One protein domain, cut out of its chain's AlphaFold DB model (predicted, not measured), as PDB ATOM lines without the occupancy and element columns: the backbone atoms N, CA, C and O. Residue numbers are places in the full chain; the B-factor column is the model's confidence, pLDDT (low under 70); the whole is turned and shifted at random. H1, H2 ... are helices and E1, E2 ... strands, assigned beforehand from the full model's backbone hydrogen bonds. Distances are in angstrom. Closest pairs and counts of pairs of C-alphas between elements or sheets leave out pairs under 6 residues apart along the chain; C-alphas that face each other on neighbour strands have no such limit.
ATOM      1  N   ILE A   4     356.380 342.419 303.561       50.91
ATOM      2  CA  ILE A   4     355.319 341.607 302.971       50.91
ATOM      3  C   ILE A   4     354.602 340.925 304.132       50.91
ATOM      4  O   ILE A   4     355.197 340.117 304.844       50.91
ATOM      5  N   MET A   5     353.335 341.275 304.349       51.19
ATOM      6  CA  MET A   5     352.456 340.546 305.255       51.19
ATOM      7  C   MET A   5     351.671 339.526 304.421       51.19
ATOM      8  O   MET A   5     350.713 339.867 303.728       51.19
ATOM      9  N   GLY A   6     352.141 338.282 304.435       37.53
ATOM     10  CA  GLY A   6     351.549 337.166 303.700       37.53
ATOM     11  C   GLY A   6     352.635 336.235 303.179       37.53
ATOM     12  O   GLY A   6     353.367 336.592 302.258       37.53
ATOM     13  N   GLU A   7     352.766 335.054 303.780       37.34
ATOM     14  CA  GLU A   7     353.664 334.027 303.256       37.34
ATOM     15  C   GLU A   7     353.033 333.340 302.038       37.34
ATOM     16  O   GLU A   7     351.935 332.792 302.111       37.34
ATOM     17  N   TYR A   8     353.773 333.305 300.929       33.31
ATOM     18  CA  TYR A   8     353.734 332.165 300.021       33.31
ATOM     19  C   TYR A   8     354.651 331.093 300.619       33.31
ATOM     20  O   TYR A   8     355.859 331.295 300.698       33.31
ATOM     21  N   SER A   9     354.045 329.997 301.081       35.38
ATOM     22  CA  SER A   9     354.637 328.684 301.374       35.38
ATOM     23  C   SER A   9     356.158 328.638 301.617       35.38
ATOM     24  O   SER A   9     356.930 328.457 300.673       35.38
ATOM     25  N   GLY A  10     356.570 328.659 302.890       34.66
ATOM     26  CA  GLY A  10     357.827 328.031 303.314       34.66
ATOM     27  C   GLY A  10     358.833 328.910 304.055       34.66
ATOM     28  O   GLY A  10     359.992 328.942 303.653       34.66
ATOM     29  N   MET A  11     358.449 329.546 305.165       29.91
ATOM     30  CA  MET A  11     359.383 330.013 306.204       29.91
ATOM     31  C   MET A  11     358.764 329.815 307.605       29.91
ATOM     32  O   MET A  11     357.566 329.562 307.722       29.91
ATOM     33  N   PRO A  12     359.573 329.756 308.683       30.44
ATOM     34  CA  PRO A  12     359.127 329.189 309.946       30.44
ATOM     35  C   PRO A  12     358.211 330.140 310.713       30.44
ATOM     36  O   PRO A  12     358.521 331.310 310.942       30.44
ATOM     37  N   GLN A  13     357.120 329.550 311.196       43.66
ATOM     38  CA  GLN A  13     356.210 330.098 312.188       43.66
ATOM     39  C   GLN A  13     356.965 330.808 313.318       43.66
ATOM     40  O   GLN A  13     357.779 330.205 314.018       43.66
ATOM     41  N   SER A  14     356.635 332.074 313.561       35.38
ATOM     42  CA  SER A  14     356.957 332.714 314.834       35.38
ATOM     43  C   SER A  14     355.743 333.448 315.381       35.38
ATOM     44  O   SER A  14     355.589 334.667 315.297       35.38
ATOM     45  N   SER A  15     354.873 332.650 315.990       46.19
ATOM     46  CA  SER A  15     353.969 333.083 317.043       46.19
ATOM     47  C   SER A  15     354.767 333.676 318.218       46.19
ATOM     48  O   SER A  15     355.738 333.083 318.687       46.19
ATOM     49  N   SER A  16     354.310 334.825 318.724       36.53
ATOM     50  CA  SER A  16     354.718 335.554 319.949       36.53
ATOM     51  C   SER A  16     355.940 336.494 319.929       36.53
ATOM     52  O   SER A  16     355.937 337.449 320.704       36.53
ATOM     53  N   ALA A  17     356.921 336.361 319.024       33.53
ATOM     54  CA  ALA A  17     358.062 337.300 318.948       33.53
ATOM     55  C   ALA A  17     357.842 338.492 317.984       33.53
ATOM     56  O   ALA A  17     358.511 339.523 318.086       33.53
ATOM     57  N   GLY A  18     356.883 338.381 317.057       46.19
ATOM     58  CA  GLY A  18     356.622 339.387 316.017       46.19
ATOM     59  C   GLY A  18     356.006 340.699 316.517       46.19
ATOM     60  O   GLY A  18     356.277 341.756 315.950       46.19
ATOM     61  N   GLY A  19     355.234 340.666 317.610       51.78
ATOM     62  CA  GLY A  19     354.503 341.842 318.107       51.78
ATOM     63  C   GLY A  19     355.408 342.990 318.564       51.78
ATOM     64  O   GLY A  19     355.120 344.152 318.288       51.78
ATOM     65  N   ASN A  20     356.543 342.682 319.201       55.91
ATOM     66  CA  ASN A  20     357.494 343.704 319.655       55.91
ATOM     67  C   ASN A  20     358.322 344.282 318.497       55.91
ATOM     68  O   ASN A  20     358.645 345.468 318.506       55.91
ATOM     69  N   LYS A  21     358.608 343.472 317.470       69.31
ATOM     70  CA  LYS A  21     359.357 343.891 316.278       69.31
ATOM     71  C   LYS A  21     358.517 344.757 315.332       69.31
ATOM     72  O   LYS A  21     359.036 345.686 314.726       69.31
ATOM     73  N   LEU A  22     357.214 344.492 315.232       75.81
ATOM     74  CA  LEU A  22     356.292 345.317 314.444       75.81
ATOM     75  C   LEU A  22     356.049 346.680 315.094       75.81
ATOM     76  O   LEU A  22     356.074 347.694 314.405       75.81
ATOM     77  N   LYS A  23     355.919 346.731 316.427       75.75
ATOM     78  CA  LYS A  23     355.831 348.007 317.156       75.75
ATOM     79  C   LYS A  23     357.040 348.905 316.902       75.75
ATOM     80  O   LYS A  23     356.869 350.101 316.705       75.75
ATOM     81  N   SER A  24     358.249 348.338 316.839       86.69
ATOM     82  CA  SER A  24     359.455 349.121 316.537       86.69
ATOM     83  C   SER A  24     359.536 349.635 315.100       86.69
ATOM     84  O   SER A  24     360.420 350.432 314.830       86.69
ATOM     85  N   LEU A  25     358.663 349.188 314.190       90.19
ATOM     86  CA  LEU A  25     358.625 349.608 312.782       90.19
ATOM     87  C   LEU A  25     357.508 350.619 312.485       90.19
ATOM     88  O   LEU A  25     357.320 350.996 311.329       90.19
ATOM     89  N   GLN A  26     356.762 351.062 313.501       91.75
ATOM     90  CA  GLN A  26     355.734 352.085 313.321       91.75
ATOM     91  C   GLN A  26     356.322 353.357 312.702       91.75
ATOM     92  O   GLN A  26     357.355 353.854 313.150       91.75
ATOM     93  N   GLY A  27     355.657 353.871 311.664       92.81
ATOM     94  CA  GLY A  27     356.066 355.094 310.973       92.81
ATOM     95  C   GLY A  27     357.383 355.013 310.196       92.81
ATOM     96  O   GLY A  27     357.977 356.059 309.945       92.81
ATOM     97  N   GLN A  28     357.879 353.819 309.850       92.75
ATOM     98  CA  GLN A  28     359.211 353.651 309.245       92.75
ATOM     99  C   GLN A  28     359.202 353.040 307.843       92.75
ATOM    100  O   GLN A  28     360.231 353.071 307.169       92.75
ATOM    101  N   LEU A  29     358.082 352.474 307.395       94.06
ATOM    102  CA  LEU A  29     358.022 351.752 306.128       94.06
ATOM    103  C   LEU A  29     357.492 352.624 304.991       94.06
ATOM    104  O   LEU A  29     356.537 353.376 305.161       94.06
ATOM    105  N   ASP A  30     358.109 352.477 303.818       94.31
ATOM    106  CA  ASP A  30     357.645 353.077 302.563       94.31
ATOM    107  C   ASP A  30     356.474 352.300 301.956       94.31
ATOM    108  O   ASP A  30     355.555 352.893 301.407       94.31
ATOM    109  N   LEU A  31     356.532 350.966 302.031       94.25
ATOM    110  CA  LEU A  31     355.596 350.070 301.363       94.25
ATOM    111  C   LEU A  31     355.282 348.867 302.250       94.25
ATOM    112  O   LEU A  31     356.187 348.141 302.682       94.25
ATOM    113  N   VAL A  32     353.991 348.628 302.455       93.44
ATOM    114  CA  VAL A  32     353.462 347.406 303.064       93.44
ATOM    115  C   VAL A  32     352.570 346.716 302.044       93.44
ATOM    116  O   VAL A  32     351.695 347.342 301.458       93.44
ATOM    117  N   ILE A  33     352.779 345.421 301.820       91.31
ATOM    118  CA  ILE A  33     351.935 344.622 300.921       91.31
ATOM    119  C   ILE A  33     351.189 343.596 301.765       91.31
ATOM    120  O   ILE A  33     351.816 342.874 302.540       91.31
ATOM    121  N   CYS A  34     349.866 343.535 301.624       87.00
ATOM    122  CA  CYS A  34     349.008 342.637 302.389       87.00
ATOM    123  C   CYS A  34     348.007 341.928 301.471       87.00
ATOM    124  O   CYS A  34     347.275 342.577 300.726       87.00
ATOM    125  N   ASN A  35     347.951 340.595 301.544       88.06
ATOM    126  CA  ASN A  35     346.854 339.820 300.964       88.06
ATOM    127  C   ASN A  35     345.800 339.552 302.048       88.06
ATOM    128  O   ASN A  35     345.940 338.651 302.879       88.06
ATOM    129  N   CYS A  36     344.739 340.353 302.039       84.56
ATOM    130  CA  CYS A  36     343.732 340.368 303.090       84.56
ATOM    131  C   CYS A  36     342.754 339.185 303.025       84.56
ATOM    132  O   CYS A  36     342.101 338.899 304.036       84.56
ATOM    133  N   SER A  37     342.641 338.490 301.887       83.44
ATOM    134  CA  SER A  37     341.709 337.364 301.739       83.44
ATOM    135  C   SER A  37     342.177 336.153 302.534       83.44
ATOM    136  O   SER A  37     341.446 335.640 303.380       83.44
ATOM    137  N   LEU A  38     343.428 335.741 302.313       72.50
ATOM    138  CA  LEU A  38     344.030 334.591 302.993       72.50
ATOM    139  C   LEU A  38     344.241 334.875 304.478       72.50
ATOM    140  O   LEU A  38     343.887 334.058 305.329       72.50
ATOM    141  N   GLN A  39     344.740 336.071 304.798       70.69
ATOM    142  CA  GLN A  39     345.062 336.418 306.174       70.69
ATOM    143  C   GLN A  39     343.831 336.395 307.089       70.69
ATOM    144  O   GLN A  39     343.937 335.928 308.216       70.69
ATOM    145  N   SER A  40     342.654 336.800 306.593       69.06
ATOM    146  CA  SER A  40     341.408 336.746 307.374       69.06
ATOM    147  C   SER A  40     340.924 335.329 307.718       69.06
ATOM    148  O   SER A  40     340.133 335.167 308.646       69.06
ATOM    149  N   LEU A  41     341.392 334.304 306.997       70.12
ATOM    150  CA  LEU A  41     341.010 332.908 307.221       70.12
ATOM    151  C   LEU A  41     341.994 332.160 308.120       70.12
ATOM    152  O   LEU A  41     341.564 331.356 308.944       70.12
ATOM    153  N   GLU A  42     343.294 332.412 307.966       66.94
ATOM    154  CA  GLU A  42     344.340 331.754 308.762       66.94
ATOM    155  C   GLU A  42     344.567 332.441 310.112       66.94
ATOM    156  O   GLU A  42     344.846 331.784 311.115       66.94
ATOM    157  N   PHE A  43     344.392 333.763 310.157       64.06
ATOM    158  CA  PHE A  43     344.528 334.574 311.357       64.06
ATOM    159  C   PHE A  43     343.212 335.316 311.598       64.06
ATOM    160  O   PHE A  43     343.019 336.399 311.043       64.06
ATOM    161  N   PRO A  44     342.308 334.779 312.442       59.47
ATOM    162  CA  PRO A  44     340.989 335.358 312.708       59.47
ATOM    163  C   PRO A  44     341.062 336.618 313.595       59.47
ATOM    164  O   PRO A  44     340.269 336.806 314.516       59.47
ATOM    165  N   ALA A  45     342.033 337.493 313.340       63.44
ATOM    166  CA  ALA A  45     341.961 338.887 313.735       63.44
ATOM    167  C   ALA A  45     340.897 339.586 312.876       63.44
ATOM    168  O   ALA A  45     340.643 339.197 311.732       63.44
ATOM    169  N   SER A  46     340.270 340.638 313.407       81.19
ATOM    170  CA  SER A  46     339.391 341.457 312.575       81.19
ATOM    171  C   SER A  46     340.206 342.045 311.418       81.19
ATOM    172  O   SER A  46     341.348 342.469 311.600       81.19
ATOM    173  N   LYS A  47     339.626 342.076 310.211       85.75
ATOM    174  CA  LYS A  47     340.266 342.686 309.030       85.75
ATOM    175  C   LYS A  47     340.715 344.123 309.336       85.75
ATOM    176  O   LYS A  47     341.803 344.522 308.937       85.75
ATOM    177  N   ASN A  48     339.927 344.834 310.146       87.38
ATOM    178  CA  ASN A  48     340.244 346.148 310.706       87.38
ATOM    179  C   ASN A  48     341.594 346.148 311.427       87.38
ATOM    180  O   ASN A  48     342.449 346.944 311.078       87.38
ATOM    181  N   ALA A  49     341.829 345.222 312.362       87.25
ATOM    182  CA  ALA A  49     343.069 345.184 313.136       87.25
ATOM    183  C   ALA A  49     344.307 344.930 312.259       87.25
ATOM    184  O   ALA A  49     345.371 345.491 312.515       87.25
ATOM    185  N   VAL A  50     344.180 344.101 311.215       87.75
ATOM    186  CA  VAL A  50     345.273 343.861 310.255       87.75
ATOM    187  C   VAL A  50     345.570 345.124 309.450       87.75
ATOM    188  O   VAL A  50     346.735 345.493 309.305       87.75
ATOM    189  N   LEU A  51     344.528 345.801 308.963       91.62
ATOM    190  CA  LEU A  51     344.655 347.047 308.208       91.62
ATOM    191  C   LEU A  51     345.205 348.191 309.075       91.62
ATOM    192  O   LEU A  51     346.115 348.886 308.637       91.62
ATOM    193  N   GLU A  52     344.730 348.343 310.312       92.19
ATOM    194  CA  GLU A  52     345.222 349.321 311.296       92.19
ATOM    195  C   GLU A  52     346.698 349.099 311.609       92.19
ATOM    196  O   GLU A  52     347.501 350.035 311.562       92.19
ATOM    197  N   LEU A  53     347.081 347.848 311.878       90.94
ATOM    198  CA  LEU A  53     348.472 347.504 312.118       90.94
ATOM    199  C   LEU A  53     349.322 347.841 310.894       90.94
ATOM    200  O   LEU A  53     350.311 348.551 311.043       90.94
ATOM    201  N   ALA A  54     348.931 347.372 309.706       92.44
ATOM    202  CA  ALA A  54     349.659 347.604 308.461       92.44
ATOM    203  C   ALA A  54     349.829 349.101 308.162       92.44
ATOM    204  O   ALA A  54     350.941 349.543 307.872       92.44
ATOM    205  N   PHE A  55     348.755 349.881 308.296       94.56
ATOM    206  CA  PHE A  55     348.769 351.324 308.073       94.56
ATOM    207  C   PHE A  55     349.663 352.053 309.087       94.56
ATOM    208  O   PHE A  55     350.437 352.928 308.708       94.56
ATOM    209  N   SER A  56     349.666 351.630 310.359       93.88
ATOM    210  CA  SER A  56     350.515 352.235 311.401       93.88
ATOM    211  C   SER A  56     352.025 352.095 311.146       93.88
ATOM    212  O   SER A  56     352.824 352.862 311.692       93.88
ATOM    213  N   LEU A  57     352.438 351.132 310.316       94.94
ATOM    214  CA  LEU A  57     353.841 350.936 309.944       94.94
ATOM    215  C   LEU A  57     354.331 351.965 308.920       94.94
ATOM    216  O   LEU A  57     355.538 352.187 308.814       94.94
ATOM    217  N   LEU A  58     353.419 352.592 308.176       95.69
ATOM    218  CA  LEU A  58     353.768 353.520 307.110       95.69
ATOM    219  C   LEU A  58     354.263 354.843 307.673       95.69
ATOM    220  O   LEU A  58     353.637 355.425 308.561       95.69
ATOM    221  N   LYS A  59     355.350 355.367 307.112       95.56
ATOM    222  CA  LYS A  59     355.673 356.792 307.255       95.56
ATOM    223  C   LYS A  59     354.693 357.644 306.437       95.56
ATOM    224  O   LYS A  59     354.001 357.130 305.561       95.56
ATOM    225  N   VAL A  60     354.669 358.954 306.676       95.75
ATOM    226  CA  VAL A  60     353.986 359.892 305.767       95.75
ATOM    227  C   VAL A  60     354.632 359.805 304.377       95.75
ATOM    228  O   VAL A  60     355.857 359.813 304.257       95.75
ATOM    229  N   GLY A  61     353.804 359.677 303.344       95.06
ATOM    230  CA  GLY A  61     354.176 359.367 301.964       95.06
ATOM    231  C   GLY A  61     354.291 357.870 301.657       95.06
ATOM    232  O   GLY A  61     354.579 357.513 300.520       95.06
ATOM    233  N   GLY A  62     354.103 356.991 302.649       96.06
ATOM    234  CA  GLY A  62     354.109 355.542 302.455       96.06
ATOM    235  C   GLY A  62     352.804 355.007 301.860       96.06
ATOM    236  O   GLY A  62     351.763 355.662 301.905       96.06
ATOM    237  N   GLU A  63     352.862 353.785 301.337       96.38
ATOM    238  CA  GLU A  63     351.756 353.100 300.665       96.38
ATOM    239  C   GLU A  63     351.503 351.713 301.282       96.38
ATOM    240  O   GLU A  63     352.414 350.897 301.432       96.38
ATOM    241  N   LEU A  64     350.247 351.403 301.593       95.88
ATOM    242  CA  LEU A  64     349.780 350.043 301.843       95.88
ATOM    243  C   LEU A  64     349.056 349.534 300.594       95.88
ATOM    244  O   LEU A  64     348.028 350.077 300.202       95.88
ATOM    245  N   ARG A  65     349.562 348.449 300.004       95.06
ATOM    246  CA  ARG A  65     348.891 347.691 298.941       95.06
ATOM    247  C   ARG A  65     348.136 346.524 299.550       95.06
ATOM    248  O   ARG A  65     348.714 345.464 299.798       95.06
ATOM    249  N   ALA A  66     346.850 346.728 299.801       93.94
ATOM    250  CA  ALA A  66     345.960 345.703 300.328       93.94
ATOM    251  C   ALA A  66     345.199 345.039 299.174       93.94
ATOM    252  O   ALA A  66     344.376 345.673 298.526       93.94
ATOM    253  N   THR A  67     345.477 343.767 298.900       92.94
ATOM    254  CA  THR A  67     344.754 342.991 297.882       92.94
ATOM    255  C   THR A  67     343.731 342.085 298.547       92.94
ATOM    256  O   THR A  67     344.057 341.394 299.514       92.94
ATOM    257  N   ASP A  68     342.502 342.073 298.030       92.75
ATOM    258  CA  ASP A  68     341.426 341.218 298.525       92.75
ATOM    259  C   ASP A  68     340.533 340.706 297.381       92.75
ATOM    260  O   ASP A  68     340.414 341.340 296.331       92.75
ATOM    261  N   LEU A  69     339.881 339.566 297.597       92.94
ATOM    262  CA  LEU A  69     338.749 339.098 296.814       92.94
ATOM    263  C   LEU A  69     337.506 339.826 297.322       92.94
ATOM    264  O   LEU A  69     337.115 339.664 298.477       92.94
ATOM    265  N   VAL A  70     336.881 340.618 296.459       94.00
ATOM    266  CA  VAL A  70     335.708 341.431 296.799       94.00
ATOM    267  C   VAL A  70     334.498 341.020 295.972       94.00
ATOM    268  O   VAL A  70     334.627 340.343 294.949       94.00
ATOM    269  N   CYS A  71     333.316 341.454 296.405       94.12
ATOM    270  CA  CYS A  71     332.081 341.317 295.642       94.12
ATOM    271  C   CYS A  71     331.513 342.677 295.200       94.12
ATOM    272  O   CYS A  71     331.705 343.708 295.857       94.12
ATOM    273  N   SER A  72     330.799 342.682 294.068       93.69
ATOM    274  CA  SER A  72     330.181 343.886 293.478       93.69
ATOM    275  C   SER A  72     329.040 344.472 294.313       93.69
ATOM    276  O   SER A  72     328.702 345.644 294.148       93.69
ATOM    277  N   ARG A  73     328.442 343.677 295.208       94.19
ATOM    278  CA  ARG A  73     327.358 344.078 296.112       94.19
ATOM    279  C   ARG A  73     327.367 343.237 297.380       94.19
ATOM    280  O   ARG A  73     327.937 342.155 297.403       94.19
ATOM    281  N   ARG A  74     326.656 343.695 298.411       93.88
ATOM    282  CA  ARG A  74     326.413 342.889 299.615       93.88
ATOM    283  C   ARG A  74     325.612 341.633 299.266       93.88
ATOM    284  O   ARG A  74     324.628 341.709 298.524       93.88
ATOM    285  N   LEU A  75     326.017 340.511 299.849       91.75
ATOM    286  CA  LEU A  75     325.214 339.294 299.883       91.75
ATOM    287  C   LEU A  75     324.085 339.464 300.905       91.75
ATOM    288  O   LEU A  75     324.295 339.989 302.001       91.75
ATOM    289  N   SER A  76     322.886 339.031 300.541       92.62
ATOM    290  CA  SER A  76     321.745 338.957 301.451       92.62
ATOM    291  C   SER A  76     321.926 337.831 302.473       92.62
ATOM    292  O   SER A  76     322.739 336.919 302.292       92.62
ATOM    293  N   SER A  77     321.145 337.867 303.556       92.00
ATOM    294  CA  SER A  77     321.139 336.787 304.549       92.00
ATOM    295  C   SER A  77     320.762 335.441 303.925       92.00
ATOM    296  O   SER A  77     321.442 334.458 304.208       92.00
ATOM    297  N   SER A  78     319.767 335.414 303.026       92.56
ATOM    298  CA  SER A  78     319.337 334.199 302.312       92.56
ATOM    299  C   SER A  78     320.469 333.613 301.474       92.56
ATOM    300  O   SER A  78     320.807 332.446 301.628       92.56
ATOM    301  N   GLU A  79     321.140 334.441 300.663       92.75
ATOM    302  CA  GLU A  79     322.273 333.997 299.836       92.75
ATOM    303  C   GLU A  79     323.411 333.436 300.696       92.75
ATOM    304  O   GLU A  79     324.022 332.425 300.352       92.75
ATOM    305  N   CYS A  80     323.679 334.059 301.848       91.69
ATOM    306  CA  CYS A  80     324.688 333.569 302.782       91.69
ATOM    307  C   CYS A  80     324.288 332.235 303.428       91.69
ATOM    308  O   CYS A  80     325.141 331.375 303.637       91.69
ATOM    309  N   GLU A  81     323.022 332.063 303.803       91.75
ATOM    310  CA  GLU A  81     322.507 330.826 304.403       91.75
ATOM    311  C   GLU A  81     322.522 329.666 303.406       91.75
ATOM    312  O   GLU A  81     323.057 328.601 303.720       91.75
ATOM    313  N   GLU A  82     322.034 329.893 302.187       91.06
ATOM    314  CA  GLU A  82     322.060 328.913 301.098       91.06
ATOM    315  C   GLU A  82     323.493 328.495 300.753       91.06
ATOM    316  O   GLU A  82     323.796 327.303 300.638       91.06
ATOM    317  N   ALA A  83     324.410 329.462 300.670       90.38
ATOM    318  CA  ALA A  83     325.827 329.201 300.463       90.38
ATOM    319  C   ALA A  83     326.435 328.353 301.597       90.38
ATOM    320  O   ALA A  83     327.111 327.360 301.325       90.38
ATOM    321  N   ARG A  84     326.165 328.681 302.871       90.62
ATOM    322  CA  ARG A  84     326.653 327.891 304.022       90.62
ATOM    323  C   ARG A  84     326.121 326.462 304.010       90.62
ATOM    324  O   ARG A  84     326.874 325.536 304.311       90.62
ATOM    325  N   LEU A  85     324.852 326.280 303.647       89.25
ATOM    326  CA  LEU A  85     324.244 324.958 303.540       89.25
ATOM    327  C   LEU A  85     324.926 324.128 302.443       89.25
ATOM    328  O   LEU A  85     325.305 322.984 302.687       89.25
ATOM    329  N   ALA A  86     325.169 324.717 301.268       87.25
ATOM    330  CA  ALA A  86     325.870 324.043 300.175       87.25
ATOM    331  C   ALA A  86     327.324 323.678 300.532       87.25
ATOM    332  O   ALA A  86     327.800 322.595 300.180       87.25
ATOM    333  N   MET A  87     328.025 324.539 301.278       87.19
ATOM    334  CA  MET A  87     329.381 324.258 301.765       87.19
ATOM    335  C   MET A  87     329.435 323.031 302.676       87.19
ATOM    336  O   MET A  87     330.324 322.192 302.508       87.19
ATOM    337  N   ALA A  88     328.479 322.899 303.602       83.06
ATOM    338  CA  ALA A  88     328.421 321.789 304.556       83.06
ATOM    339  C   ALA A  88     328.284 320.417 303.870       83.06
ATOM    340  O   ALA A  88     328.752 319.413 304.401       83.06
ATOM    341  N   VAL A  89     327.688 320.381 302.674       78.50
ATOM    342  CA  VAL A  89     327.468 319.153 301.892       78.50
ATOM    343  C   VAL A  89     328.707 318.741 301.087       78.50
ATOM    344  O   VAL A  89     328.904 317.558 300.826       78.50
ATOM    345  N   SER A  90     329.564 319.689 300.694       68.94
ATOM    346  CA  SER A  90     330.603 319.435 299.683       68.94
ATOM    347  C   SER A  90     331.807 318.589 300.123       68.94
ATOM    348  O   SER A  90     332.533 318.142 299.246       68.94
ATOM    349  N   GLY A  91     332.020 318.330 301.422       61.72
ATOM    350  CA  GLY A  91     332.968 317.327 301.961       61.72
ATOM    351  C   GLY A  91     334.471 317.464 301.631       61.72
ATOM    352  O   GLY A  91     335.289 316.853 302.312       61.72
ATOM    353  N   GLU A  92     334.860 318.258 300.633       71.56
ATOM    354  CA  GLU A  92     336.227 318.367 300.118       71.56
ATOM    355  C   GLU A  92     337.016 319.497 300.789       71.56
ATOM    356  O   GLU A  92     336.712 320.682 300.634       71.56
ATOM    357  N   SER A  93     338.098 319.143 301.482       67.44
ATOM    358  CA  SER A  93     338.934 320.079 302.247       67.44
ATOM    359  C   SER A  93     339.571 321.187 301.394       67.44
ATOM    360  O   SER A  93     339.713 322.315 301.861       67.44
ATOM    361  N   SER A  94     339.943 320.897 300.140       67.00
ATOM    362  CA  SER A  94     340.543 321.883 299.221       67.00
ATOM    363  C   SER A  94     339.529 322.930 298.750       67.00
ATOM    364  O   SER A  94     339.847 324.115 298.647       67.00
ATOM    365  N   LYS A  95     338.284 322.504 298.526       79.81
ATOM    366  CA  LYS A  95     337.175 323.351 298.087       79.81
ATOM    367  C   LYS A  95     336.626 324.212 299.223       79.81
ATOM    368  O   LYS A  95     336.244 325.359 298.994       79.81
ATOM    369  N   GLN A  96     336.670 323.709 300.457       82.88
ATOM    370  CA  GLN A  96     336.224 324.441 301.646       82.88
ATOM    371  C   GLN A  96     336.922 325.793 301.818       82.88
ATOM    372  O   GLN A  96     336.271 326.760 302.209       82.88
ATOM    373  N   LEU A  97     338.224 325.893 301.528       83.25
ATOM    374  CA  LEU A  97     338.942 327.165 301.641       83.25
ATOM    375  C   LEU A  97     338.421 328.190 300.626       83.25
ATOM    376  O   LEU A  97     338.114 329.322 300.988       83.25
ATOM    377  N   GLN A  98     338.267 327.776 299.369       86.06
ATOM    378  CA  GLN A  98     337.762 328.631 298.291       86.06
ATOM    379  C   GLN A  98     336.320 329.077 298.549       86.06
ATOM    380  O   GLN A  98     335.972 330.237 298.346       86.06
ATOM    381  N   GLN A  99     335.486 328.178 299.064       89.31
ATOM    382  CA  GLN A  99     334.119 328.500 299.454       89.31
ATOM    383  C   GLN A  99     334.065 329.500 300.618       89.31
ATOM    384  O   GLN A  99     333.280 330.446 300.576       89.31
ATOM    385  N   LYS A 100     334.922 329.329 301.636       88.75
ATOM    386  CA  LYS A 100     335.056 330.286 302.745       88.75
ATOM    387  C   LYS A 100     335.519 331.661 302.255       88.75
ATOM    388  O   LYS A 100     334.996 332.660 302.735       88.75
ATOM    389  N   LEU A 101     336.451 331.710 301.297       89.31
ATOM    390  CA  LEU A 101     336.906 332.955 300.667       89.31
ATOM    391  C   LEU A 101     335.758 333.680 299.956       89.31
ATOM    392  O   LEU A 101     335.567 334.869 300.177       89.31
ATOM    393  N   LEU A 102     334.971 332.964 299.147       91.31
ATOM    394  CA  LEU A 102     333.830 333.542 298.428       91.31
ATOM    395  C   LEU A 102     332.752 334.061 299.381       91.31
ATOM    396  O   LEU A 102     332.295 335.191 299.244       91.31
ATOM    397  N   LEU A 103     332.373 333.258 300.375       90.44
ATOM    398  CA  LEU A 103     331.369 333.653 301.360       90.44
ATOM    399  C   LEU A 103     331.848 334.809 302.259       90.44
ATOM    400  O   LEU A 103     331.034 335.587 302.751       90.44
ATOM    401  N   GLY A 104     333.159 334.909 302.493       89.00
ATOM    402  CA  GLY A 104     333.791 335.964 303.283       89.00
ATOM    403  C   GLY A 104     334.169 337.223 302.496       89.00
ATOM    404  O   GLY A 104     334.654 338.176 303.109       89.00
ATOM    405  N   ALA A 105     333.973 337.245 301.174       92.00
ATOM    406  CA  ALA A 105     334.353 338.371 300.326       92.00
ATOM    407  C   ALA A 105     333.498 339.611 300.654       92.00
ATOM    408  O   ALA A 105     332.270 339.570 300.510       92.00
ATOM    409  N   PRO A 106     334.104 340.732 301.090       92.88
ATOM    410  CA  PRO A 106     333.353 341.932 301.417       92.88
ATOM    411  C   PRO A 106     332.870 342.635 300.149       92.88
ATOM    412  O   PRO A 106     333.521 342.596 299.101       92.88
ATOM    413  N   TYR A 107     331.764 343.370 300.269       94.69
ATOM    414  CA  TYR A 107     331.400 344.346 299.249       94.69
ATOM    415  C   TYR A 107     332.536 345.367 299.109       94.69
ATOM    416  O   TYR A 107     332.960 345.962 300.103       94.69
ATOM    417  N   VAL A 108     333.001 345.608 297.878       95.25
ATOM    418  CA  VAL A 108     334.117 346.529 297.588       95.25
ATOM    419  C   VAL A 108     333.938 347.903 298.251       95.25
ATOM    420  O   VAL A 108     334.880 348.454 298.820       95.25
ATOM    421  N   GLY A 109     332.710 348.435 298.266       95.12
ATOM    422  CA  GLY A 109     332.408 349.727 298.882       95.12
ATOM    423  C   GLY A 109     332.437 349.709 300.413       95.12
ATOM    424  O   GLY A 109     332.753 350.731 301.021       95.12
ATOM    425  N   ASP A 110     332.136 348.571 301.046       95.31
ATOM    426  CA  ASP A 110     332.272 348.410 302.499       95.31
ATOM    427  C   ASP A 110     333.739 348.329 302.908       95.31
ATOM    428  O   ASP A 110     334.132 348.996 303.862       95.31
ATOM    429  N   LEU A 111     334.561 347.598 302.151       94.06
ATOM    430  CA  LEU A 111     336.002 347.539 302.395       94.06
ATOM    431  C   LEU A 111     336.667 348.906 302.180       94.06
ATOM    432  O   LEU A 111     337.449 349.338 303.022       94.06
ATOM    433  N   LYS A 112     336.295 349.650 301.127       94.00
ATOM    434  CA  LYS A 112     336.782 351.027 300.922       94.00
ATOM    435  C   LYS A 112     336.382 351.956 302.075       94.00
ATOM    436  O   LYS A 112     337.202 352.747 302.530       94.00
ATOM    437  N   ARG A 113     335.138 351.867 302.571       93.25
ATOM    438  CA  ARG A 113     334.691 352.616 303.764       93.25
ATOM    439  C   ARG A 113     335.504 352.252 304.995       93.25
ATOM    440  O   ARG A 113     335.893 353.147 305.729       93.25
ATOM    441  N   LEU A 114     335.752 350.963 305.199       93.44
ATOM    442  CA  LEU A 114     336.538 350.477 306.320       93.44
ATOM    443  C   LEU A 114     337.974 351.012 306.277       93.44
ATOM    444  O   LEU A 114     338.495 351.463 307.285       93.44
ATOM    445  N   ILE A 115     338.608 351.008 305.107       94.19
ATOM    446  CA  ILE A 115     339.960 351.554 304.945       94.19
ATOM    447  C   ILE A 115     339.997 353.052 305.280       94.19
ATOM    448  O   ILE A 115     340.936 353.516 305.917       94.19
ATOM    449  N   ARG A 116     338.957 353.817 304.928       92.56
ATOM    450  CA  ARG A 116     338.878 355.238 305.301       92.56
ATOM    451  C   ARG A 116     338.792 355.475 306.808       92.56
ATOM    452  O   ARG A 116     339.134 356.560 307.258       92.56
ATOM    453  N   THR A 117     338.358 354.499 307.609       92.88
ATOM    454  CA  THR A 117     338.317 354.672 309.071       92.88
ATOM    455  C   THR A 117     339.686 354.523 309.735       92.88
ATOM    456  O   THR A 117     339.770 354.683 310.948       92.88
ATOM    457  N   LEU A 118     340.748 354.205 308.979       92.38
ATOM    458  CA  LEU A 118     342.100 354.035 309.521       92.38
ATOM    459  C   LEU A 118     342.735 355.360 309.983       92.38
ATOM    460  O   LEU A 118     343.617 355.332 310.840       92.38
ATOM    461  N   GLY A 119     342.292 356.505 309.453       89.62
ATOM    462  CA  GLY A 119     342.821 357.820 309.813       89.62
ATOM    463  C   GLY A 119     342.329 358.935 308.890       89.62
ATOM    464  O   GLY A 119     341.763 358.677 307.833       89.62
ATOM    465  N   THR A 120     342.554 360.186 309.296       88.69
ATOM    466  CA  THR A 120     342.321 361.372 308.446       88.69
ATOM    467  C   THR A 120     343.433 361.571 307.416       88.69
ATOM    468  O   THR A 120     343.258 362.313 306.463       88.69
ATOM    469  N   ASP A 121     344.578 360.917 307.610       91.94
ATOM    470  CA  ASP A 121     345.745 360.924 306.728       91.94
ATOM    471  C   ASP A 121     345.706 359.787 305.688       91.94
ATOM    472  O   ASP A 121     346.746 359.321 305.228       91.94
ATOM    473  N   VAL A 122     344.508 359.302 305.344       94.62
ATOM    474  CA  VAL A 122     344.286 358.176 304.427       94.62
ATOM    475  C   VAL A 122     343.753 358.682 303.091       94.62
ATOM    476  O   VAL A 122     342.625 359.166 303.022       94.62
ATOM    477  N   ASP A 123     344.501 358.450 302.013       95.12
ATOM    478  CA  ASP A 123     343.953 358.454 300.651       95.12
ATOM    479  C   ASP A 123     343.837 357.010 300.152       95.12
ATOM    480  O   ASP A 123     344.808 356.251 300.172       95.12
ATOM    481  N   VAL A 124     342.640 356.609 299.718       94.75
ATOM    482  CA  VAL A 124     342.373 355.251 299.229       94.75
ATOM    483  C   VAL A 124     342.003 355.264 297.753       94.75
ATOM    484  O   VAL A 124     340.932 355.730 297.343       94.75
ATOM    485  N   ARG A 125     342.865 354.647 296.950       94.81
ATOM    486  CA  ARG A 125     342.623 354.373 295.536       94.81
ATOM    487  C   ARG A 125     342.365 352.891 295.305       94.81
ATOM    488  O   ARG A 125     342.768 352.042 296.099       94.81
ATOM    489  N   THR A 126     341.644 352.576 294.239       95.44
ATOM    490  CA  THR A 126     341.249 351.203 293.921       95.44
ATOM    491  C   THR A 126     341.687 350.884 292.507       95.44
ATOM    492  O   THR A 126     341.327 351.604 291.581       95.44
ATOM    493  N   GLU A 127     342.444 349.804 292.365       93.88
ATOM    494  CA  GLU A 127     342.686 349.142 291.094       93.88
ATOM    495  C   GLU A 127     341.911 347.822 291.099       93.88
ATOM    496  O   GLU A 127     342.220 346.888 291.849       93.88
ATOM    497  N   SER A 128     340.859 347.749 290.291       88.69
ATOM    498  CA  SER A 128     340.041 346.555 290.143       88.69
ATOM    499  C   SER A 128     340.330 345.860 288.820       88.69
ATOM    500  O   SER A 128     340.441 346.472 287.755       88.69
ATOM    501  N   CYS A 129     340.423 344.534 288.875       82.19
ATOM    502  CA  CYS A 129     340.520 343.708 287.681       82.19
ATOM    503  C   CYS A 129     339.188 342.988 287.463       82.19
ATOM    504  O   CYS A 129     339.065 341.785 287.682       82.19
ATOM    505  N   ILE A 130     338.162 343.739 287.044       73.19
ATOM    506  CA  ILE A 130     336.824 343.182 286.768       73.19
ATOM    507  C   ILE A 130     336.885 342.138 285.639       73.19
ATOM    508  O   ILE A 130     336.106 341.192 285.626       73.19
ATOM    509  N   THR A 131     337.831 342.261 284.706       72.94
ATOM    510  CA  THR A 131     338.063 341.262 283.648       72.94
ATOM    511  C   THR A 131     338.615 339.941 284.183       72.94
ATOM    512  O   THR A 131     338.438 338.912 283.538       72.94
ATOM    513  N   ALA A 132     339.229 339.947 285.370       72.31
ATOM    514  CA  ALA A 132     339.613 338.753 286.116       72.31
ATOM    515  C   ALA A 132     338.515 338.296 287.092       72.31
ATOM    516  O   ALA A 132     338.810 337.604 288.069       72.31
ATOM    517  N   ALA A 133     337.254 338.684 286.853       77.00
ATOM    518  CA  ALA A 133     336.132 338.139 287.597       77.00
ATOM    519  C   ALA A 133     336.125 336.611 287.497       77.00
ATOM    520  O   ALA A 133     336.283 336.020 286.427       77.00
ATOM    521  N   ILE A 134     335.949 335.967 288.645       81.81
ATOM    522  CA  ILE A 134     336.051 334.515 288.780       81.81
ATOM    523  C   ILE A 134     334.686 333.834 288.683       81.81
ATOM    524  O   ILE A 134     334.555 332.689 289.099       81.81
ATOM    525  N   ASP A 135     333.677 334.507 288.123       80.25
ATOM    526  CA  ASP A 135     332.269 334.080 288.118       80.25
ATOM    527  C   ASP A 135     332.088 332.643 287.583       80.25
ATOM    528  O   ASP A 135     331.379 331.827 288.175       80.25
ATOM    529  N   ASN A 136     332.835 332.271 286.535       79.94
ATOM    530  CA  ASN A 136     332.848 330.900 286.003       79.94
ATOM    531  C   ASN A 136     333.358 329.866 287.023       79.94
ATOM    532  O   ASN A 136     332.853 328.746 287.089       79.94
ATOM    533  N   ALA A 137     334.359 330.227 287.827       85.00
ATOM    534  CA  ALA A 137     334.859 329.387 288.910       85.00
ATOM    535  C   ALA A 137     333.906 329.394 290.117       85.00
ATOM    536  O   ALA A 137     333.765 328.370 290.780       85.00
ATOM    537  N   VAL A 138     333.188 330.494 290.380       86.94
ATOM    538  CA  VAL A 138     332.176 330.552 291.451       86.94
ATOM    539  C   VAL A 138     331.098 329.495 291.237       86.94
ATOM    540  O   VAL A 138     330.745 328.799 292.185       86.94
ATOM    541  N   ALA A 139     330.640 329.298 289.998       86.00
ATOM    542  CA  ALA A 139     329.629 328.287 289.681       86.00
ATOM    543  C   ALA A 139     330.057 326.857 290.048       86.00
ATOM    544  O   ALA A 139     329.225 326.062 290.480       86.00
ATOM    545  N   SER A 140     331.347 326.521 289.922       86.62
ATOM    546  CA  SER A 140     331.857 325.198 290.300       86.62
ATOM    547  C   SER A 140     332.184 325.094 291.793       86.62
ATOM    548  O   SER A 140     332.026 324.021 292.384       86.62
ATOM    549  N   ILE A 141     332.611 326.194 292.423       87.44
ATOM    550  CA  ILE A 141     333.041 326.240 293.826       87.44
ATOM    551  C   ILE A 141     331.841 326.333 294.777       87.44
ATOM    552  O   ILE A 141     331.759 325.572 295.747       87.44
ATOM    553  N   LEU A 142     330.908 327.245 294.506       86.56
ATOM    554  CA  LEU A 142     329.781 327.560 295.378       86.56
ATOM    555  C   LEU A 142     328.541 327.969 294.553       86.56
ATOM    556  O   LEU A 142     328.208 329.154 294.484       86.56
ATOM    557  N   PRO A 143     327.837 326.987 293.947       87.06
ATOM    558  CA  PRO A 143     326.748 327.228 292.996       87.06
ATOM    559  C   PRO A 143     325.664 328.223 293.447       87.06
ATOM    560  O   PRO A 143     325.278 329.042 292.615       87.06
ATOM    561  N   PRO A 144     325.209 328.242 294.723       88.19
ATOM    562  CA  PRO A 144     324.198 329.209 295.164       88.19
ATOM    563  C   PRO A 144     324.608 330.673 294.952       88.19
ATOM    564  O   PRO A 144     323.773 331.514 294.626       88.19
ATOM    565  N   LEU A 145     325.905 330.986 295.079       85.31
ATOM    566  CA  LEU A 145     326.413 332.340 294.847       85.31
ATOM    567  C   LEU A 145     326.537 332.685 293.362       85.31
ATOM    568  O   LEU A 145     326.521 333.861 293.025       85.31
ATOM    569  N   ALA A 146     326.646 331.695 292.475       81.31
ATOM    570  CA  ALA A 146     326.613 331.936 291.033       81.31
ATOM    571  C   ALA A 146     325.182 332.133 290.512       81.31
ATOM    572  O   ALA A 146     324.979 332.808 289.508       81.31
ATOM    573  N   THR A 147     324.186 331.546 291.184       79.62
ATOM    574  CA  THR A 147     322.763 331.746 290.867       79.62
ATOM    575  C   THR A 147     322.184 333.021 291.476       79.62
ATOM    576  O   THR A 147     321.121 333.472 291.054       79.62
ATOM    577  N   ALA A 148     322.872 333.606 292.458       78.50
ATOM    578  CA  ALA A 148     322.539 334.907 293.015       78.50
ATOM    579  C   ALA A 148     322.620 335.990 291.924       78.50
ATOM    580  O   ALA A 148     323.640 336.148 291.256       78.50
ATOM    581  N   THR A 149     321.548 336.760 291.742       72.25
ATOM    582  CA  THR A 149     321.457 337.751 290.659       72.25
ATOM    583  C   THR A 149     322.508 338.855 290.806       72.25
ATOM    584  O   THR A 149     322.585 339.515 291.845       72.25
ATOM    585  N   ASP A 150     323.299 339.075 289.755       83.81
ATOM    586  CA  ASP A 150     324.207 340.218 289.567       83.81
ATOM    587  C   ASP A 150     325.312 340.420 290.626       83.81
ATOM    588  O   ASP A 150     325.841 341.528 290.786       83.81
ATOM    589  N   VAL A 151     325.706 339.370 291.355       89.56
ATOM    590  CA  VAL A 151     326.934 339.417 292.163       89.56
ATOM    591  C   VAL A 151     328.129 338.960 291.328       89.56
ATOM    592  O   VAL A 151     328.113 337.890 290.733       89.56
ATOM    593  N   ARG A 152     329.176 339.786 291.288       91.69
ATOM    594  CA  ARG A 152     330.461 339.456 290.660       91.69
ATOM    595  C   ARG A 152     331.542 339.388 291.714       91.69
ATOM    596  O   ARG A 152     331.584 340.260 292.584       91.69
ATOM    597  N   PHE A 153     332.425 338.404 291.593       93.00
ATOM    598  CA  PHE A 153     333.583 338.238 292.472       93.00
ATOM    599  C   PHE A 153     334.863 338.492 291.691       93.00
ATOM    600  O   PHE A 153     335.082 337.888 290.645       93.00
ATOM    601  N   TYR A 154     335.718 339.376 292.194       92.88
ATOM    602  CA  TYR A 154     336.942 339.762 291.497       92.88
ATOM    603  C   TYR A 154     338.018 340.219 292.486       92.88
ATOM    604  O   TYR A 154     337.694 340.694 293.580       92.88
ATOM    605  N   PRO A 155     339.306 340.071 292.134       92.62
ATOM    606  CA  PRO A 155     340.381 340.656 292.916       92.62
ATOM    607  C   PRO A 155     340.372 342.183 292.769       92.62
ATOM    608  O   PRO A 155     340.203 342.723 291.670       92.62
ATOM    609  N   ALA A 156     340.591 342.875 293.881       94.12
ATOM    610  CA  ALA A 156     340.827 344.308 293.916       94.12
ATOM    611  C   ALA A 156     342.061 344.609 294.767       94.12
ATOM    612  O   ALA A 156     342.248 344.027 295.841       94.12
ATOM    613  N   THR A 157     342.879 345.543 294.295       95.06
ATOM    614  CA  THR A 157     343.996 346.102 295.048       95.06
ATOM    615  C   THR A 157     343.626 347.513 295.490       95.06
ATOM    616  O   THR A 157     343.257 348.372 294.692       95.06
ATOM    617  N   PHE A 158     343.690 347.745 296.794       96.00
ATOM    618  CA  PHE A 158     343.515 349.050 297.407       96.00
ATOM    619  C   PHE A 158     344.894 349.642 297.671       96.00
ATOM    620  O   PHE A 158     345.676 349.080 298.442       96.00
ATOM    621  N   HIS A 159     345.171 350.769 297.027       96.06
ATOM    622  CA  HIS A 159     346.347 351.587 297.278       96.06
ATOM    623  C   HIS A 159     345.978 352.589 298.363       96.06
ATOM    624  O   HIS A 159     345.176 353.496 298.137       96.06
ATOM    625  N   VAL A 160     346.497 352.368 299.565       96.62
ATOM    626  CA  VAL A 160     346.185 353.157 300.755       96.62
ATOM    627  C   VAL A 160     347.409 353.995 301.087       96.62
ATOM    628  O   VAL A 160     348.364 353.504 301.692       96.62
ATOM    629  N   PHE A 161     347.406 355.244 300.645       96.56
ATOM    630  CA  PHE A 161     348.497 356.168 300.902       96.56
ATOM    631  C   PHE A 161     348.308 356.854 302.248       96.56
ATOM    632  O   PHE A 161     347.201 357.261 302.604       96.56
ATOM    633  N   ARG A 162     349.415 357.010 302.975       96.31
ATOM    634  CA  ARG A 162     349.466 357.840 304.174       96.31
ATOM    635  C   ARG A 162     349.897 359.252 303.791       96.31
ATOM    636  O   ARG A 162     351.093 359.494 303.644       96.31
ATOM    637  N   ILE A 163     348.964 360.176 303.611       94.00
ATOM    638  CA  ILE A 163     349.232 361.541 303.127       94.00
ATOM    639  C   ILE A 163     348.695 362.548 304.146       94.00
ATOM    640  O   ILE A 163     347.636 362.345 304.726       94.00
ATOM    641  N   GLN A 164     349.444 363.620 304.404       90.62
ATOM    642  CA  GLN A 164     348.977 364.704 305.271       90.62
ATOM    643  C   GLN A 164     347.909 365.533 304.560       90.62
ATOM    644  O   GLN A 164     348.008 365.748 303.357       90.62
ATOM    645  N   ASP A 165     346.928 366.007 305.327       85.06
ATOM    646  CA  ASP A 165     345.928 366.973 304.865       85.06
ATOM    647  C   ASP A 165     345.128 366.499 303.633       85.06
ATOM    648  O   ASP A 165     344.843 367.271 302.723       85.06
ATOM    649  N   VAL A 166     344.766 365.209 303.593       86.81
ATOM    650  CA  VAL A 166     343.865 364.669 302.562       86.81
ATOM    651  C   VAL A 166     342.460 365.226 302.774       86.81
ATOM    652  O   VAL A 166     341.860 365.042 303.834       86.81
ATOM    653  N   GLU A 167     341.925 365.873 301.744       84.50
ATOM    654  CA  GLU A 167     340.554 366.375 301.726       84.50
ATOM    655  C   GLU A 167     339.584 365.335 301.134       84.50
ATOM    656  O   GLU A 167     339.920 364.584 300.213       84.50
ATOM    657  N   GLU A 168     338.366 365.275 301.681       82.56
ATOM    658  CA  GLU A 168     337.251 364.501 301.123       82.56
ATOM    659  C   GLU A 168     335.999 365.410 301.126       82.56
ATOM    660  O   GLU A 168     335.575 365.846 302.203       82.56
ATOM    661  N   PRO A 169     335.378 365.690 299.962       85.62
ATOM    662  CA  PRO A 169     335.656 365.104 298.646       85.62
ATOM    663  C   PRO A 169     336.979 365.590 298.025       85.62
ATOM    664  O   PRO A 169     337.632 366.484 298.546       85.62
ATOM    665  N   ARG A 170     337.392 364.955 296.920       85.50
ATOM    666  CA  ARG A 170     338.547 365.410 296.133       85.50
ATOM    667  C   ARG A 170     338.250 366.793 295.551       85.50
ATOM    668  O   ARG A 170     337.246 366.938 294.855       85.50
ATOM    669  N   GLU A 171     339.141 367.744 295.791       89.88
ATOM    670  CA  GLU A 171     339.022 369.121 295.311       89.88
ATOM    671  C   GLU A 171     339.895 369.378 294.072       89.88
ATOM    672  O   GLU A 171     340.973 368.794 293.911       89.88
ATOM    673  N   ASP A 172     339.417 370.267 293.200       90.25
ATOM    674  CA  ASP A 172     340.134 370.753 292.016       90.25
ATOM    675  C   ASP A 172     340.854 372.067 292.361       90.25
ATOM    676  O   ASP A 172     340.231 373.103 292.604       90.25
TER     677      ASP A 172
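Overview. This is residues 4 to 172 of the 214 residues of an uncharacterized protein of Phytophthora infestans (strain T30-4) (UniProt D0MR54). A twisted four-stranded sheet has H3 and H6 packed over one face, and a head of four helices, H4, H5, H7 and H8, sits at one end of its strands. H2 lies beside the strands near that head, and residues 8 to 21 stick out as a free arm beyond the edge strand E1. The printed part has 169 residues, with the named elements in the order H1 E1 H2 H3 E2 H4 H5 H6 E3 H7 H8 E4. The sheet is mixed, in the order E1 E2 E4 E3, and the class is mixed, helices and strands. The whole is compact, with a radius of gyration of the C-alphas of 17.5 A, and only just flat, spanning 48 by 47 by 26 A.

Along the chain. The sheet holds E1, residues 29 to 35, E2, residues 58 to 71, 27.4 A long, E4, residues 153 to 162, 27.8 A, and E3, residues 122 to 128, 18.9 A. E2 bends by 111 degrees at residue 61. The helices are H1, residues 18 to 23, H2, 36 to 42, H3, 47 to 56, H4, 77 to 89, 18.9 A long, H5, 93 to 103, 15.6 A, H6, 108 to 116, H7, 135 to 141, and H8, 143 to 147. C-alpha 18 is at (356.622, 339.387, 316.017) and C-alpha 162 at (349.466, 357.840, 304.174).

Arrangement. E1 and E2 are parallel, with N 32 and O 63 2.9 A apart; E2 and E4 are antiparallel, with N 66 and O 158 at 3.0 A; E4 and E3 are antiparallel, with N 125 and O 159 at 2.8 A. E1, H2 H3, E2 form a strand-helix-strand unit, two parallel strands with helices between, and its crossover is right-handed. H3 is over E2 at a height of 9.6 A over the sheet. H6 is on the same face, and the sheet curls round it. H3 and H6 only just touch, with 3 pairs of C-alphas within 8 A, the closest Asn 48 and Leu 114 at 7.2 A. H2 is on the sheet but over none of its strands, and touches H5, closest C-alphas Ser 37 and Leu 101, 6.6 A. H5, the hub, also touches H7, closest C-alphas Gln 99 and Ile 141, 6.2 A. H4 and H5 form a helical hairpin, a shallow tilt of 2 degrees, opposite ways, closest C-alphas Met 87 and Gln 99, 6.8 A. H8 touches H4, closest C-alphas Ala 83 and Pro 144, 5.5 A. H1 is not on the sheet but is near H3. Every O i to N i+4 pair is within hydrogen-bond range in H1, H3, H6 and H8, against 2 of 3 in H2, 8 of 9 in H4, 5 of 7 in H5 and 2 of 3 in H7.

Size, cuts and confidence. The farthest C-alphas, Gly 91 and Asp 172, are 54.8 A apart. The printed part has no cut, and no link is long. Mean pLDDT of the printed part is 82.8; residues 4 to 21, 40, 42 to 45, 90 to 91 and 93 to 94 are under 70.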